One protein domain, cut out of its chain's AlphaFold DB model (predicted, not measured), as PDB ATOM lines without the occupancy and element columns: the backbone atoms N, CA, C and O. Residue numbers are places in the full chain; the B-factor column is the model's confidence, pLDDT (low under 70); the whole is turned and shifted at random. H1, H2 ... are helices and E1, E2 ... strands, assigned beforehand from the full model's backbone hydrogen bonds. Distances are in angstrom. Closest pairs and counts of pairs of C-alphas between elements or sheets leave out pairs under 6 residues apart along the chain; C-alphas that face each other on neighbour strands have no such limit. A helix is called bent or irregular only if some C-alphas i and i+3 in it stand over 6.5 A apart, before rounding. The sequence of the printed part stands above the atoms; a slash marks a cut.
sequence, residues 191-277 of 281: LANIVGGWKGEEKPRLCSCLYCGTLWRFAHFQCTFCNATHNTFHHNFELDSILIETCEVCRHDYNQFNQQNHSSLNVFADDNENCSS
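AT A GLANCE: This is residues 191 to 277 of the 281 residues of the protein "Formate dehydrogenase accessory protein FdhE" of Bartonella bovis m02 (UniProt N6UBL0). One strongly twisted sheet of six strands has a single helix, H1, packed slantwise over one of its faces. The sheet is two three-stranded meanders, E1 E2 E3 and E4 E5 E6, set side by side, with E1 and E6 as the parallel pair in the middle and a long link joining the two edge strands, E3 and E4. The printed part has 87 residues with six named strands followed by one named helix; the sheet's order is E3, E2, E1, E6, E5, E4, and it is mixed. The class is mixed, helices and strands, with under half of the residues in named elements. The whole is compact, with a radius of gyration of the C-alphas of 12.3 A and a rounded outline of 34 by 32 by 26 A.

IN THESE COORDINATES: E1, residues 191 to 195, begins at C-alpha 191 (-24.433, -2.249, -28.537) and is 13.9 A long. E2 is residues 205 to 209, 13.4 A, and E3 residues 215 to 217, 7.1 A. E4, residues 234 to 239, begins at C-alpha 234 (-30.372, -18.184, -36.415) and is 14.6 A long. E5 is residues 242 to 246, 13.2 A, and E6 residues 253 to 258, 16.3 A. H1, residues 267 to 277, is 16.8 A long and ends at C-alpha 277 (-31.586, 2.295, -42.866); it is only just irregular, with C-alphas 274 and 277 7.0 A apart.

HOW THE PARTS SIT: E1 and E6 are parallel neighbours at 40 degrees, with N 193 and O 255 2.9 A apart, within hydrogen-bond range. E1 and E2 form an antiparallel hairpin at 155 degrees, with N 194 and O 206 at 2.8 A. E2 and E3 form another at 146 degrees, with N 207 and O 216 at 2.9 A. E5 and E6 form an antiparallel hairpin at 149 degrees, with N 256 and O 243 at 2.8 A, within hydrogen-bond range. E4 and E5 form a hairpin at 159 degrees, with N 242 and O 239 at 2.8 A. The edge strands E3 and E4 are apart. H1 is on the sheet at a height of 8.6 A, in two layers, a helix on one face of a sheet. It lies over E6 and runs slantwise to the strands, at 43 degrees to E6 on the local plane; it is only just not over E1, on which 2 of its C-alphas fall. The closest C-alphas of H1 and E1 are those of Val 267 and Ala 192, 6.8 A apart; those of H1 and E6 are Val 267 and Phe 257, 6.9 A apart. In H1, 6 of 7 O i to N i+4 pairs are within hydrogen-bond range.

THE WHOLE: The two C-alphas farthest apart are those of Gly 200 and Ser 277, 35.9 A. The printed part has no cut. The link from E3 to E4, residues 218 to 233, is long; those from E2 to E3 and E4 to E5 are tight. Mean pLDDT of the printed part is 84.1, with residue 197 and residues 199 to 201, 236 to 237 and 275 to 277 under 70.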
ATOM      1  N   LEU A 191     -24.039  -2.640 -27.187       86.69
ATOM      2  CA  LEU A 191     -24.433  -2.249 -28.537       86.69
ATOM      3  C   LEU A 191     -24.505  -3.475 -29.449       86.69
ATOM      4  O   LEU A 191     -25.478  -3.672 -30.159       86.69
ATOM      5  N   ALA A 192     -23.461  -4.300 -29.406       87.69
ATOM      6  CA  ALA A 192     -23.321  -5.462 -30.266       87.69
ATOM      7  C   ALA A 192     -22.315  -6.458 -29.681       87.69
ATOM      8  O   ALA A 192     -21.647  -6.181 -28.671       87.69
ATOM      9  N   ASN A 193     -22.171  -7.585 -30.371       87.62
ATOM     10  CA  ASN A 193     -21.230  -8.643 -30.044       87.62
ATOM     11  C   ASN A 193     -20.040  -8.660 -31.004       87.62
ATOM     12  O   ASN A 193     -20.116  -8.207 -32.141       87.62
ATOM     13  N   ILE A 194     -18.922  -9.200 -30.542       90.12
ATOM     14  CA  ILE A 194     -17.684  -9.354 -31.299       90.12
ATOM     15  C   ILE A 194     -17.246 -10.804 -31.175       90.12
ATOM     16  O   ILE A 194     -17.236 -11.345 -30.072       90.12
ATOM     17  N   VAL A 195     -16.816 -11.406 -32.278       86.19
ATOM     18  CA  VAL A 195     -16.040 -12.647 -32.266       86.19
ATOM     19  C   VAL A 195     -14.594 -12.314 -32.622       86.19
ATOM     20  O   VAL A 195     -14.312 -11.800 -33.706       86.19
ATOM     21  N   GLY A 196     -13.669 -12.598 -31.705       81.00
ATOM     22  CA  GLY A 196     -12.256 -12.234 -31.837       81.00
ATOM     23  C   GLY A 196     -11.911 -10.897 -31.172       81.00
ATOM     24  O   GLY A 196     -12.572 -10.452 -30.239       81.00
ATOM     25  N   GLY A 197     -10.816 -10.266 -31.609       66.81
ATOM     26  CA  GLY A 197     -10.373  -8.963 -31.082       66.81
ATOM     27  C   GLY A 197      -9.604  -9.011 -29.749       66.81
ATOM     28  O   GLY A 197      -9.081  -7.984 -29.298       66.81
ATOM     29  N   TRP A 198      -9.460 -10.195 -29.144       72.94
ATOM     30  CA  TRP A 198      -8.589 -10.445 -27.993       72.94
ATOM     31  C   TRP A 198      -7.339 -11.222 -28.420       72.94
ATOM     32  O   TRP A 198      -7.438 -12.282 -29.030       72.94
ATOM     33  N   LYS A 199      -6.141 -10.709 -28.113       67.69
ATOM     34  CA  LYS A 199      -4.889 -11.383 -28.492       67.69
ATOM     35  C   LYS A 199      -4.705 -12.678 -27.697       67.69
ATOM     36  O   LYS A 199      -4.774 -12.647 -26.475       67.69
ATOM     37  N   GLY A 200      -4.371 -13.763 -28.395       63.50
ATOM     38  CA  GLY A 200      -3.973 -15.032 -27.776       63.50
ATOM     39  C   GLY A 200      -5.114 -16.009 -27.491       63.50
ATOM     40  O   GLY A 200      -4.856 -17.041 -26.885       63.50
ATOM     41  N   GLU A 201      -6.340 -15.724 -27.939       66.38
ATOM     42  CA  GLU A 201      -7.472 -16.644 -27.808       66.38
ATOM     43  C   GLU A 201      -8.131 -16.941 -29.147       66.38
ATOM     44  O   GLU A 201      -8.331 -16.044 -29.970       66.38
ATOM     45  N   GLU A 202      -8.529 -18.195 -29.339       70.50
ATOM     46  CA  GLU A 202      -9.367 -18.570 -30.468       70.50
ATOM     47  C   GLU A 202     -10.810 -18.116 -30.229       70.50
ATOM     48  O   GLU A 202     -11.528 -18.655 -29.391       70.50
ATOM     49  N   LYS A 203     -11.236 -17.117 -31.013       77.06
ATOM     50  CA  LYS A 203     -12.639 -16.710 -31.199       77.06
ATOM     51  C   LYS A 203     -13.428 -16.424 -29.903       77.06
ATOM     52  O   LYS A 203     -14.561 -16.898 -29.791       77.06
ATOM     53  N   PRO A 204     -12.926 -15.629 -28.939       87.69
ATOM     54  CA  PRO A 204     -13.754 -15.212 -27.810       87.69
ATOM     55  C   PRO A 204     -14.967 -14.415 -28.297       87.69
ATOM     56  O   PRO A 204     -14.841 -13.613 -29.225       87.69
ATOM     57  N   ARG A 205     -16.123 -14.615 -27.655       90.38
ATOM     58  CA  ARG A 205     -17.312 -13.782 -27.852       90.38
ATOM     59  C   ARG A 205     -17.328 -12.687 -26.794       90.38
ATOM     60  O   ARG A 205     -17.277 -12.970 -25.596       90.38
ATOM     61  N   LEU A 206     -17.352 -11.439 -27.243       93.25
ATOM     62  CA  LEU A 206     -17.323 -10.258 -26.389       93.25
ATOM     63  C   LEU A 206     -18.566  -9.411 -26.634       93.25
ATOM     64  O   LEU A 206     -18.927  -9.175 -27.781       93.25
ATOM     65  N   CYS A 207     -19.164  -8.879 -25.578       94.62
ATOM     66  CA  CYS A 207     -20.120  -7.784 -25.684       94.62
ATOM     67  C   CYS A 207     -19.372  -6.445 -25.668       94.62
ATOM     68  O   CYS A 207     -18.366  -6.302 -24.970       94.62
ATOM     69  N   SER A 208     -19.868  -5.456 -26.413       94.75
ATOM     70  CA  SER A 208     -19.308  -4.101 -26.468       94.75
ATOM     71  C   SER A 208     -20.277  -3.083 -25.875       94.75
ATOM     72  O   SER A 208     -21.400  -2.955 -26.354       94.75
ATOM     73  N   CYS A 209     -19.872  -2.339 -24.843       95.88
ATOM     74  CA  CYS A 209     -20.749  -1.356 -24.201       95.88
ATOM     75  C   CYS A 209     -21.015  -0.150 -25.114       95.88
ATOM     76  O   CYS A 209     -20.070   0.510 -25.553       95.88
ATOM     77  N   LEU A 210     -22.290   0.222 -25.278       93.69
ATOM     78  CA  LEU A 210     -22.702   1.423 -26.016       93.69
ATOM     79  C   LEU A 210     -22.124   2.720 -25.417       93.69
ATOM     80  O   LEU A 210     -21.784   3.656 -26.141       93.69
ATOM     81  N   TYR A 211     -22.008   2.777 -24.090       95.38
ATOM     82  CA  TYR A 211     -21.693   4.005 -23.362       95.38
ATOM     83  C   TYR A 211     -20.196   4.170 -23.118       95.38
ATOM     84  O   TYR A 211     -19.589   5.121 -23.595       95.38
ATOM     85  N   CYS A 212     -19.579   3.246 -22.380       95.69
ATOM     86  CA  CYS A 212     -18.172   3.395 -22.011       95.69
ATOM     87  C   CYS A 212     -17.200   2.768 -23.014       95.69
ATOM     88  O   CYS A 212     -16.023   3.090 -22.968       95.69
ATOM     89  N   GLY A 213     -17.644   1.867 -23.899       95.81
ATOM     90  CA  GLY A 213     -16.746   1.111 -24.780       95.81
ATOM     91  C   GLY A 213     -15.963  -0.019 -24.094       95.81
ATOM     92  O   GLY A 213     -15.050  -0.572 -24.701       95.81
ATOM     93  N   THR A 214     -16.308  -0.376 -22.851       96.31
ATOM     94  CA  THR A 214     -15.804  -1.598 -22.200       96.31
ATOM     95  C   THR A 214     -16.245  -2.826 -22.991       96.31
ATOM     96  O   THR A 214     -17.412  -2.914 -23.384       96.31
ATOM     97  N   LEU A 215     -15.332  -3.779 -23.173       95.75
ATOM     98  CA  LEU A 215     -15.617  -5.104 -23.714       95.75
ATOM     99  C   LEU A 215     -15.593  -6.139 -22.589       95.75
ATOM    100  O   LEU A 215     -14.725  -6.067 -21.721       95.75
ATOM    101  N   TRP A 216     -16.493  -7.117 -22.606       95.00
ATOM    102  CA  TRP A 216     -16.467  -8.227 -21.647       95.00
ATOM    103  C   TRP A 216     -16.860  -9.539 -22.307       95.00
ATOM    104  O   TRP A 216     -17.630  -9.547 -23.265       95.00
ATOM    105  N   ARG A 217     -16.313 -10.647 -21.804       92.94
ATOM    106  CA  ARG A 217     -16.646 -11.983 -22.295       92.94
ATOM    107  C   ARG A 217     -18.093 -12.332 -22.003       92.94
ATOM    108  O   ARG A 217     -18.601 -12.073 -20.913       92.94
ATOM    109  N   PHE A 218     -18.705 -12.999 -22.969       91.38
ATOM    110  CA  PHE A 218     -20.023 -13.583 -22.830       91.38
ATOM    111  C   PHE A 218     -20.050 -14.980 -23.450       91.38
ATOM    112  O   PHE A 218     -19.230 -15.303 -24.310       91.38
ATOM    113  N   ALA A 219     -20.968 -15.831 -22.996       89.19
ATOM    114  CA  ALA A 219     -21.044 -17.204 -23.473       89.19
ATOM    115  C   ALA A 219     -21.455 -17.267 -24.956       89.19
ATOM    116  O   ALA A 219     -22.355 -16.552 -25.407       89.19
ATOM    117  N   HIS A 220     -20.816 -18.158 -25.722       85.31
ATOM    118  CA  HIS A 220     -21.073 -18.313 -27.160       85.31
ATOM    119  C   HIS A 220     -22.490 -18.729 -27.500       85.31
ATOM    120  O   HIS A 220     -22.982 -18.298 -28.525       85.31
ATOM    121  N   PHE A 221     -23.125 -19.528 -26.646       85.88
ATOM    122  CA  PHE A 221     -24.414 -20.172 -26.900       85.88
ATOM    123  C   PHE A 221     -25.558 -19.573 -26.073       85.88
ATOM    124  O   PHE A 221     -26.580 -20.219 -25.870       85.88
ATOM    125  N   GLN A 222     -25.393 -18.349 -25.564       89.94
ATOM    126  CA  GLN A 222     -26.425 -17.657 -24.789       89.94
ATOM    127  C   GLN A 222     -26.852 -16.357 -25.465       89.94
ATOM    128  O   GLN A 222     -26.025 -15.633 -26.025       89.94
ATOM    129  N   CYS A 223     -28.150 -16.062 -25.432       89.56
ATOM    130  CA  CYS A 223     -28.671 -14.770 -25.864       89.56
ATOM    131  C   CYS A 223     -28.153 -13.673 -24.927       89.56
ATOM    132  O   CYS A 223     -28.304 -13.777 -23.710       89.56
ATOM    133  N   THR A 224     -27.598 -12.598 -25.483       89.06
ATOM    134  CA  THR A 224     -27.026 -11.497 -24.696       89.06
ATOM    135  C   THR A 224     -28.063 -10.619 -23.999       89.06
ATOM    136  O   THR A 224     -27.678  -9.800 -23.169       89.06
ATOM    137  N   PHE A 225     -29.356 -10.795 -24.300       88.06
ATOM    138  CA  PHE A 225     -30.467 -10.054 -23.693       88.06
ATOM    139  C   PHE A 225     -31.227 -10.872 -22.647       88.06
ATOM    140  O   PHE A 225     -31.425 -10.405 -21.531       88.06
ATOM    141  N   CYS A 226     -31.672 -12.086 -22.998       90.12
ATOM    142  CA  CYS A 226     -32.516 -12.906 -22.120       90.12
ATOM    143  C   CYS A 226     -31.794 -14.097 -21.471       90.12
ATOM    144  O   CYS A 226     -32.411 -14.827 -20.701       90.12
ATOM    145  N   ASN A 227     -30.511 -14.320 -21.779       90.12
ATOM    146  CA  ASN A 227     -29.695 -15.441 -21.291       90.12
ATOM    147  C   ASN A 227     -30.214 -16.848 -21.654       90.12
ATOM    148  O   ASN A 227     -29.683 -17.842 -21.152       90.12
ATOM    149  N   ALA A 228     -31.209 -16.963 -22.542       89.88
ATOM    150  CA  ALA A 228     -31.634 -18.251 -23.080       89.88
ATOM    151  C   ALA A 228     -30.448 -18.959 -23.747       89.88
ATOM    152  O   ALA A 228     -29.669 -18.334 -24.471       89.88
ATOM    153  N   THR A 229     -30.296 -20.256 -23.474       89.88
ATOM    154  CA  THR A 229     -29.255 -21.085 -24.088       89.88
ATOM    155  C   THR A 229     -29.784 -21.662 -25.395       89.88
ATOM    156  O   THR A 229     -30.880 -22.216 -25.427       89.88
ATOM    157  N   HIS A 230     -29.001 -21.534 -26.458       82.69
ATOM    158  CA  HIS A 230     -29.337 -21.980 -27.802       82.69
ATOM    159  C   HIS A 230     -28.289 -22.980 -28.285       82.69
ATOM    160  O   HIS A 230     -27.097 -22.770 -28.088       82.69
ATOM    161  N   ASN A 231     -28.712 -24.048 -28.960       77.44
ATOM    162  CA  ASN A 231     -27.765 -24.981 -29.583       77.44
ATOM    163  C   ASN A 231     -27.078 -24.351 -30.807       77.44
ATOM    164  O   ASN A 231     -25.917 -24.633 -31.088       77.44
ATOM    165  N   THR A 232     -27.799 -23.477 -31.512       73.12
ATOM    166  CA  THR A 232     -27.339 -22.691 -32.661       73.12
ATOM    167  C   THR A 232     -28.086 -21.361 -32.688       73.12
ATOM    168  O   THR A 232     -29.255 -21.318 -32.308       73.12
ATOM    169  N   PHE A 233     -27.445 -20.292 -33.161       71.25
ATOM    170  CA  PHE A 233     -28.143 -19.043 -33.468       71.25
ATOM    171  C   PHE A 233     -28.647 -19.044 -34.907       71.25
ATOM    172  O   PHE A 233     -27.978 -19.544 -35.813       71.25
ATOM    173  N   HIS A 234     -29.835 -18.475 -35.096       71.12
ATOM    174  CA  HIS A 234     -30.372 -18.184 -36.415       71.12
ATOM    175  C   HIS A 234     -29.814 -16.848 -36.893       71.12
ATOM    176  O   HIS A 234     -29.855 -15.858 -36.158       71.12
ATOM    177  N   HIS A 235     -29.294 -16.839 -38.120       75.62
ATOM    178  CA  HIS A 235     -28.798 -15.636 -38.775       75.62
ATOM    179  C   HIS A 235     -29.835 -15.169 -39.789       75.62
ATOM    180  O   HIS A 235     -30.159 -15.906 -40.721       75.62
ATOM    181  N   ASN A 236     -30.351 -13.957 -39.610       64.50
ATOM    182  CA  ASN A 236     -31.318 -13.384 -40.549       64.50
ATOM    183  C   ASN A 236     -30.633 -12.695 -41.731       64.50
ATOM    184  O   ASN A 236     -31.247 -12.520 -42.782       64.50
ATOM    185  N   PHE A 237     -29.376 -12.282 -41.556       69.62
ATOM    186  CA  PHE A 237     -28.621 -11.552 -42.562       69.62
ATOM    187  C   PHE A 237     -27.114 -11.674 -42.313       69.62
ATOM    188  O   PHE A 237     -26.667 -11.698 -41.163       69.62
ATOM    189  N   GLU A 238     -26.344 -11.730 -43.397       73.00
ATOM    190  CA  GLU A 238     -24.885 -11.800 -43.388       73.00
ATOM    191  C   GLU A 238     -24.338 -10.818 -44.430       73.00
ATOM    192  O   GLU A 238     -24.617 -10.922 -45.623       73.00
ATOM    193  N   LEU A 239     -23.563  -9.849 -43.951       72.00
ATOM    194  CA  LEU A 239     -22.593  -9.096 -44.745       72.00
ATOM    195  C   LEU A 239     -21.234  -9.702 -44.416       72.00
ATOM    196  O   LEU A 239     -21.042 -10.031 -43.254       72.00
ATOM    197  N   ASP A 240     -20.293  -9.796 -45.362       76.19
ATOM    198  CA  ASP A 240     -18.987 -10.495 -45.266       76.19
ATOM    199  C   ASP A 240     -18.340 -10.640 -43.866       76.19
ATOM    200  O   ASP A 240     -17.677 -11.634 -43.578       76.19
ATOM    201  N   SER A 241     -18.487  -9.640 -42.992       84.50
ATOM    202  CA  SER A 241     -17.897  -9.593 -41.653       84.50
ATOM    203  C   SER A 241     -18.866  -9.302 -40.487       84.50
ATOM    204  O   SER A 241     -18.418  -9.209 -39.337       84.50
ATOM    205  N   ILE A 242     -20.170  -9.169 -40.755       86.69
ATOM    206  CA  ILE A 242     -21.231  -8.822 -39.795       86.69
ATOM    207  C   ILE A 242     -22.401  -9.795 -39.955       86.69
ATOM    208  O   ILE A 242     -23.003  -9.898 -41.023       86.69
ATOM    209  N   LEU A 243     -22.750 -10.461 -38.859       87.25
ATOM    210  CA  LEU A 243     -23.896 -11.358 -38.771       87.25
ATOM    211  C   LEU A 243     -24.994 -10.714 -37.930       87.25
ATOM    212  O   LEU A 243     -24.699 -10.165 -36.870       87.25
ATOM    213  N   ILE A 244     -26.247 -10.823 -38.362       85.56
ATOM    214  CA  ILE A 244     -27.404 -10.451 -37.539       85.56
ATOM    215  C   ILE A 244     -27.977 -11.724 -36.925       85.56
ATOM    216  O   ILE A 244     -28.559 -12.547 -37.633       85.56
ATOM    217  N   GLU A 245     -27.790 -11.890 -35.617       82.69
ATOM    218  CA  GLU A 245     -28.334 -13.010 -34.849       82.69
ATOM    219  C   GLU A 245     -29.675 -12.625 -34.220       82.69
ATOM    220  O   GLU A 245     -29.800 -11.564 -33.608       82.69
ATOM    221  N   THR A 246     -30.654 -13.527 -34.308       85.31
ATOM    222  CA  THR A 246     -31.975 -13.356 -33.688       85.31
ATOM    223  C   THR A 246     -32.198 -14.394 -32.607       85.31
ATOM    224  O   THR A 246     -32.069 -15.599 -32.832       85.31
ATOM    225  N   CYS A 247     -32.598 -13.941 -31.420       86.88
ATOM    226  CA  CYS A 247     -33.026 -14.847 -30.363       86.88
ATOM    227  C   CYS A 247     -34.466 -15.317 -30.596       86.88
ATOM    228  O   CYS A 247     -35.395 -14.515 -30.622       86.88
ATOM    229  N   GLU A 248     -34.688 -16.627 -30.666       88.12
ATOM    230  CA  GLU A 248     -36.039 -17.180 -30.838       88.12
ATOM    231  C   GLU A 248     -36.952 -16.970 -29.621       88.12
ATOM    232  O   GLU A 248     -38.171 -16.935 -29.767       88.12
ATOM    233  N   VAL A 249     -36.369 -16.797 -28.428       90.12
ATOM    234  CA  VAL A 249     -37.109 -16.649 -27.166       90.12
ATOM    235  C   VAL A 249     -37.569 -15.209 -26.960       90.12
ATOM    236  O   VAL A 249     -38.758 -14.965 -26.780       90.12
ATOM    237  N   CYS A 250     -36.647 -14.241 -26.987       89.75
ATOM    238  CA  CYS A 250     -36.984 -12.834 -26.750       89.75
ATOM    239  C   CYS A 250     -37.176 -12.011 -28.027       89.75
ATOM    240  O   CYS A 250     -37.481 -10.825 -27.925       89.75
ATOM    241  N   ARG A 251     -36.973 -12.609 -29.211       88.00
ATOM    242  CA  ARG A 251     -37.152 -11.978 -30.531       88.00
ATOM    243  C   ARG A 251     -36.303 -10.719 -30.752       88.00
ATOM    244  O   ARG A 251     -36.636  -9.912 -31.609       88.00
ATOM    245  N   HIS A 252     -35.230 -10.550 -29.976       84.00
ATOM    246  CA  HIS A 252     -34.266  -9.471 -30.182       84.00
ATOM    247  C   HIS A 252     -33.245  -9.870 -31.240       84.00
ATOM    248  O   HIS A 252     -32.689 -10.974 -31.174       84.00
ATOM    249  N   ASP A 253     -32.975  -8.927 -32.135       84.44
ATOM    250  CA  ASP A 253     -31.907  -8.990 -33.124       84.44
ATOM    251  C   ASP A 253     -30.684  -8.246 -32.595       84.44
ATOM    252  O   ASP A 253     -30.810  -7.204 -31.947       84.44
ATOM    253  N   TYR A 254     -29.492  -8.767 -32.868       83.81
ATOM    254  CA  TYR A 254     -28.253  -8.073 -32.546       83.81
ATOM    255  C   TYR A 254     -27.130  -8.410 -33.521       83.81
ATOM    256  O   TYR A 254     -26.995  -9.533 -34.011       83.81
ATOM    257  N   ASN A 255     -26.283  -7.413 -33.759       89.12
ATOM    258  CA  ASN A 255     -25.145  -7.536 -34.655       89.12
ATOM    259  C   ASN A 255     -23.987  -8.276 -33.968       89.12
ATOM    260  O   ASN A 255     -23.673  -8.051 -32.794       89.12
ATOM    261  N   GLN A 256     -23.318  -9.146 -34.718       89.50
ATOM    262  CA  GLN A 256     -22.095  -9.829 -34.328       89.50
ATOM    263  C   GLN A 256     -20.991  -9.544 -35.348       89.50
ATOM    264  O   GLN A 256     -21.073  -9.928 -36.512       89.50
ATOM    265  N   PHE A 257     -19.931  -8.890 -34.883       90.75
ATOM    266  CA  PHE A 257     -18.800  -8.442 -35.691       90.75
ATOM    267  C   PHE A 257     -17.656  -9.462 -35.656       90.75
ATOM    268  O   PHE A 257     -17.116  -9.767 -34.590       90.75
ATOM    269  N   ASN A 258     -17.227  -9.956 -36.817       89.75
ATOM    270  CA  ASN A 258     -16.131 -10.918 -36.931       89.75
ATOM    271  C   ASN A 258     -14.758 -10.218 -36.984       89.75
ATOM    272  O   ASN A 258     -14.098 -10.152 -38.024       89.75
ATOM    273  N   GLN A 259     -14.293  -9.707 -35.840       89.50
ATOM    274  CA  GLN A 259     -12.965  -9.089 -35.724       89.50
ATOM    275  C   GLN A 259     -11.804 -10.086 -35.832       89.50
ATOM    276  O   GLN A 259     -10.669  -9.662 -36.050       89.50
ATOM    277  N   GLN A 260     -12.062 -11.390 -35.690       84.44
ATOM    278  CA  GLN A 260     -11.056 -12.429 -35.924       84.44
ATOM    279  C   GLN A 260     -10.529 -12.371 -37.362       84.44
ATOM    280  O   GLN A 260      -9.319 -12.397 -37.574       84.44
ATOM    281  N   ASN A 261     -11.439 -12.265 -38.332       83.12
ATOM    282  CA  ASN A 261     -11.094 -12.209 -39.752       83.12
ATOM    283  C   ASN A 261     -10.976 -10.762 -40.263       83.12
ATOM    284  O   ASN A 261     -10.243 -10.504 -41.214       83.12
ATOM    285  N   HIS A 262     -11.644  -9.807 -39.605       87.06
ATOM    286  CA  HIS A 262     -11.719  -8.405 -40.028       87.06
ATOM    287  C   HIS A 262     -11.338  -7.454 -38.889       87.06
ATOM    288  O   HIS A 262     -12.162  -6.747 -38.312       87.06
ATOM    289  N   SER A 263     -10.045  -7.417 -38.564       86.75
ATOM    290  CA  SER A 263      -9.510  -6.623 -37.443       86.75
ATOM    291  C   SER A 263      -9.734  -5.103 -37.543       86.75
ATOM    292  O   SER A 263      -9.575  -4.398 -36.545       86.75
ATOM    293  N   SER A 264     -10.104  -4.587 -38.721       89.56
ATOM    294  CA  SER A 264     -10.407  -3.171 -38.956       89.56
ATOM    295  C   SER A 264     -11.813  -2.747 -38.519       89.56
ATOM    296  O   SER A 264     -12.062  -1.543 -38.438       89.56
ATOM    297  N   LEU A 265     -12.714  -3.694 -38.223       91.56
ATOM    298  CA  LEU A 265     -14.067  -3.394 -37.757       91.56
ATOM    299  C   LEU A 265     -14.042  -2.614 -36.439       91.56
ATOM    300  O   LEU A 265     -13.350  -2.976 -35.485       91.56
ATOM    301  N   ASN A 266     -14.870  -1.584 -36.350       93.50
ATOM    302  CA  ASN A 266     -15.191  -0.862 -35.134       93.50
ATOM    303  C   ASN A 266     -16.686  -1.002 -34.855       93.50
ATOM    304  O   ASN A 266     -17.499  -0.409 -35.553       93.50
ATOM    305  N   VAL A 267     -17.032  -1.701 -33.773       92.12
ATOM    306  CA  VAL A 267     -18.429  -1.987 -33.423       92.12
ATOM    307  C   VAL A 267     -19.332  -0.763 -33.506       92.12
ATOM    308  O   VAL A 267     -20.384  -0.844 -34.107       92.12
ATOM    309  N   PHE A 268     -18.931   0.381 -32.946       93.25
ATOM    310  CA  PHE A 268     -19.794   1.561 -32.974       93.25
ATOM    311  C   PHE A 268     -19.961   2.118 -34.390       93.25
ATOM    312  O   PHE A 268     -21.059   2.515 -34.761       93.25
ATOM    313  N   ALA A 269     -18.879   2.170 -35.170       94.00
ATOM    314  CA  ALA A 269     -18.933   2.777 -36.492       94.00
ATOM    315  C   ALA A 269     -19.665   1.907 -37.511       94.00
ATOM    316  O   ALA A 269     -20.545   2.392 -38.215       94.00
ATOM    317  N   ASP A 270     -19.324   0.624 -37.542       92.44
ATOM    318  CA  ASP A 270     -19.917  -0.331 -38.464       92.44
ATOM    319  C   ASP A 270     -21.373  -0.656 -38.086       92.44
ATOM    320  O   ASP A 270     -22.198  -0.854 -38.969       92.44
ATOM    321  N   ASP A 271     -21.741  -0.643 -36.800       89.50
ATOM    322  CA  ASP A 271     -23.148  -0.770 -36.393       89.50
ATOM    323  C   ASP A 271     -23.985   0.420 -36.879       89.50
ATOM    324  O   ASP A 271     -25.021   0.226 -37.509       89.50
ATOM    325  N   ASN A 272     -23.496   1.652 -36.688       87.94
ATOM    326  CA  ASN A 272     -24.216   2.845 -37.135       87.94
ATOM    327  C   ASN A 272     -24.348   2.915 -38.659       87.94
ATOM    328  O   ASN A 272     -25.405   3.314 -39.129       87.94
ATOM    329  N   GLU A 273     -23.334   2.504 -39.431       86.06
ATOM    330  CA  GLU A 273     -23.445   2.433 -40.896       86.06
ATOM    331  C   GLU A 273     -24.572   1.485 -41.332       86.06
ATOM    332  O   GLU A 273     -25.398   1.838 -42.179       86.06
ATOM    333  N   ASN A 274     -24.639   0.301 -40.719       75.69
ATOM    334  CA  ASN A 274     -25.580  -0.746 -41.111       75.69
ATOM    335  C   ASN A 274     -26.983  -0.563 -40.508       75.69
ATOM    336  O   ASN A 274     -27.947  -1.107 -41.041       75.69
ATOM    337  N   CYS A 275     -27.120   0.231 -39.440       64.38
ATOM    338  CA  CYS A 275     -28.400   0.555 -38.805       64.38
ATOM    339  C   CYS A 275     -29.061   1.828 -39.382       64.38
ATOM    340  O   CYS A 275     -30.265   2.027 -39.206       64.38
ATOM    341  N   SER A 276     -28.326   2.681 -40.121       43.44
ATOM    342  CA  SER A 276     -28.859   3.944 -40.681       43.44
ATOM    343  C   SER A 276     -30.121   3.789 -41.541       43.44
ATOM    344  O   SER A 276     -30.871   4.748 -41.703       43.44
ATOM    345  N   SER A 277     -30.382   2.601 -42.086       33.53
ATOM    346  CA  SER A 277     -31.586   2.295 -42.866       33.53
ATOM    347  C   SER A 277     -32.861   2.130 -42.023       33.53
ATOM    348  O   SER A 277     -33.944   2.135 -42.604       33.53
TER     349      SER A 277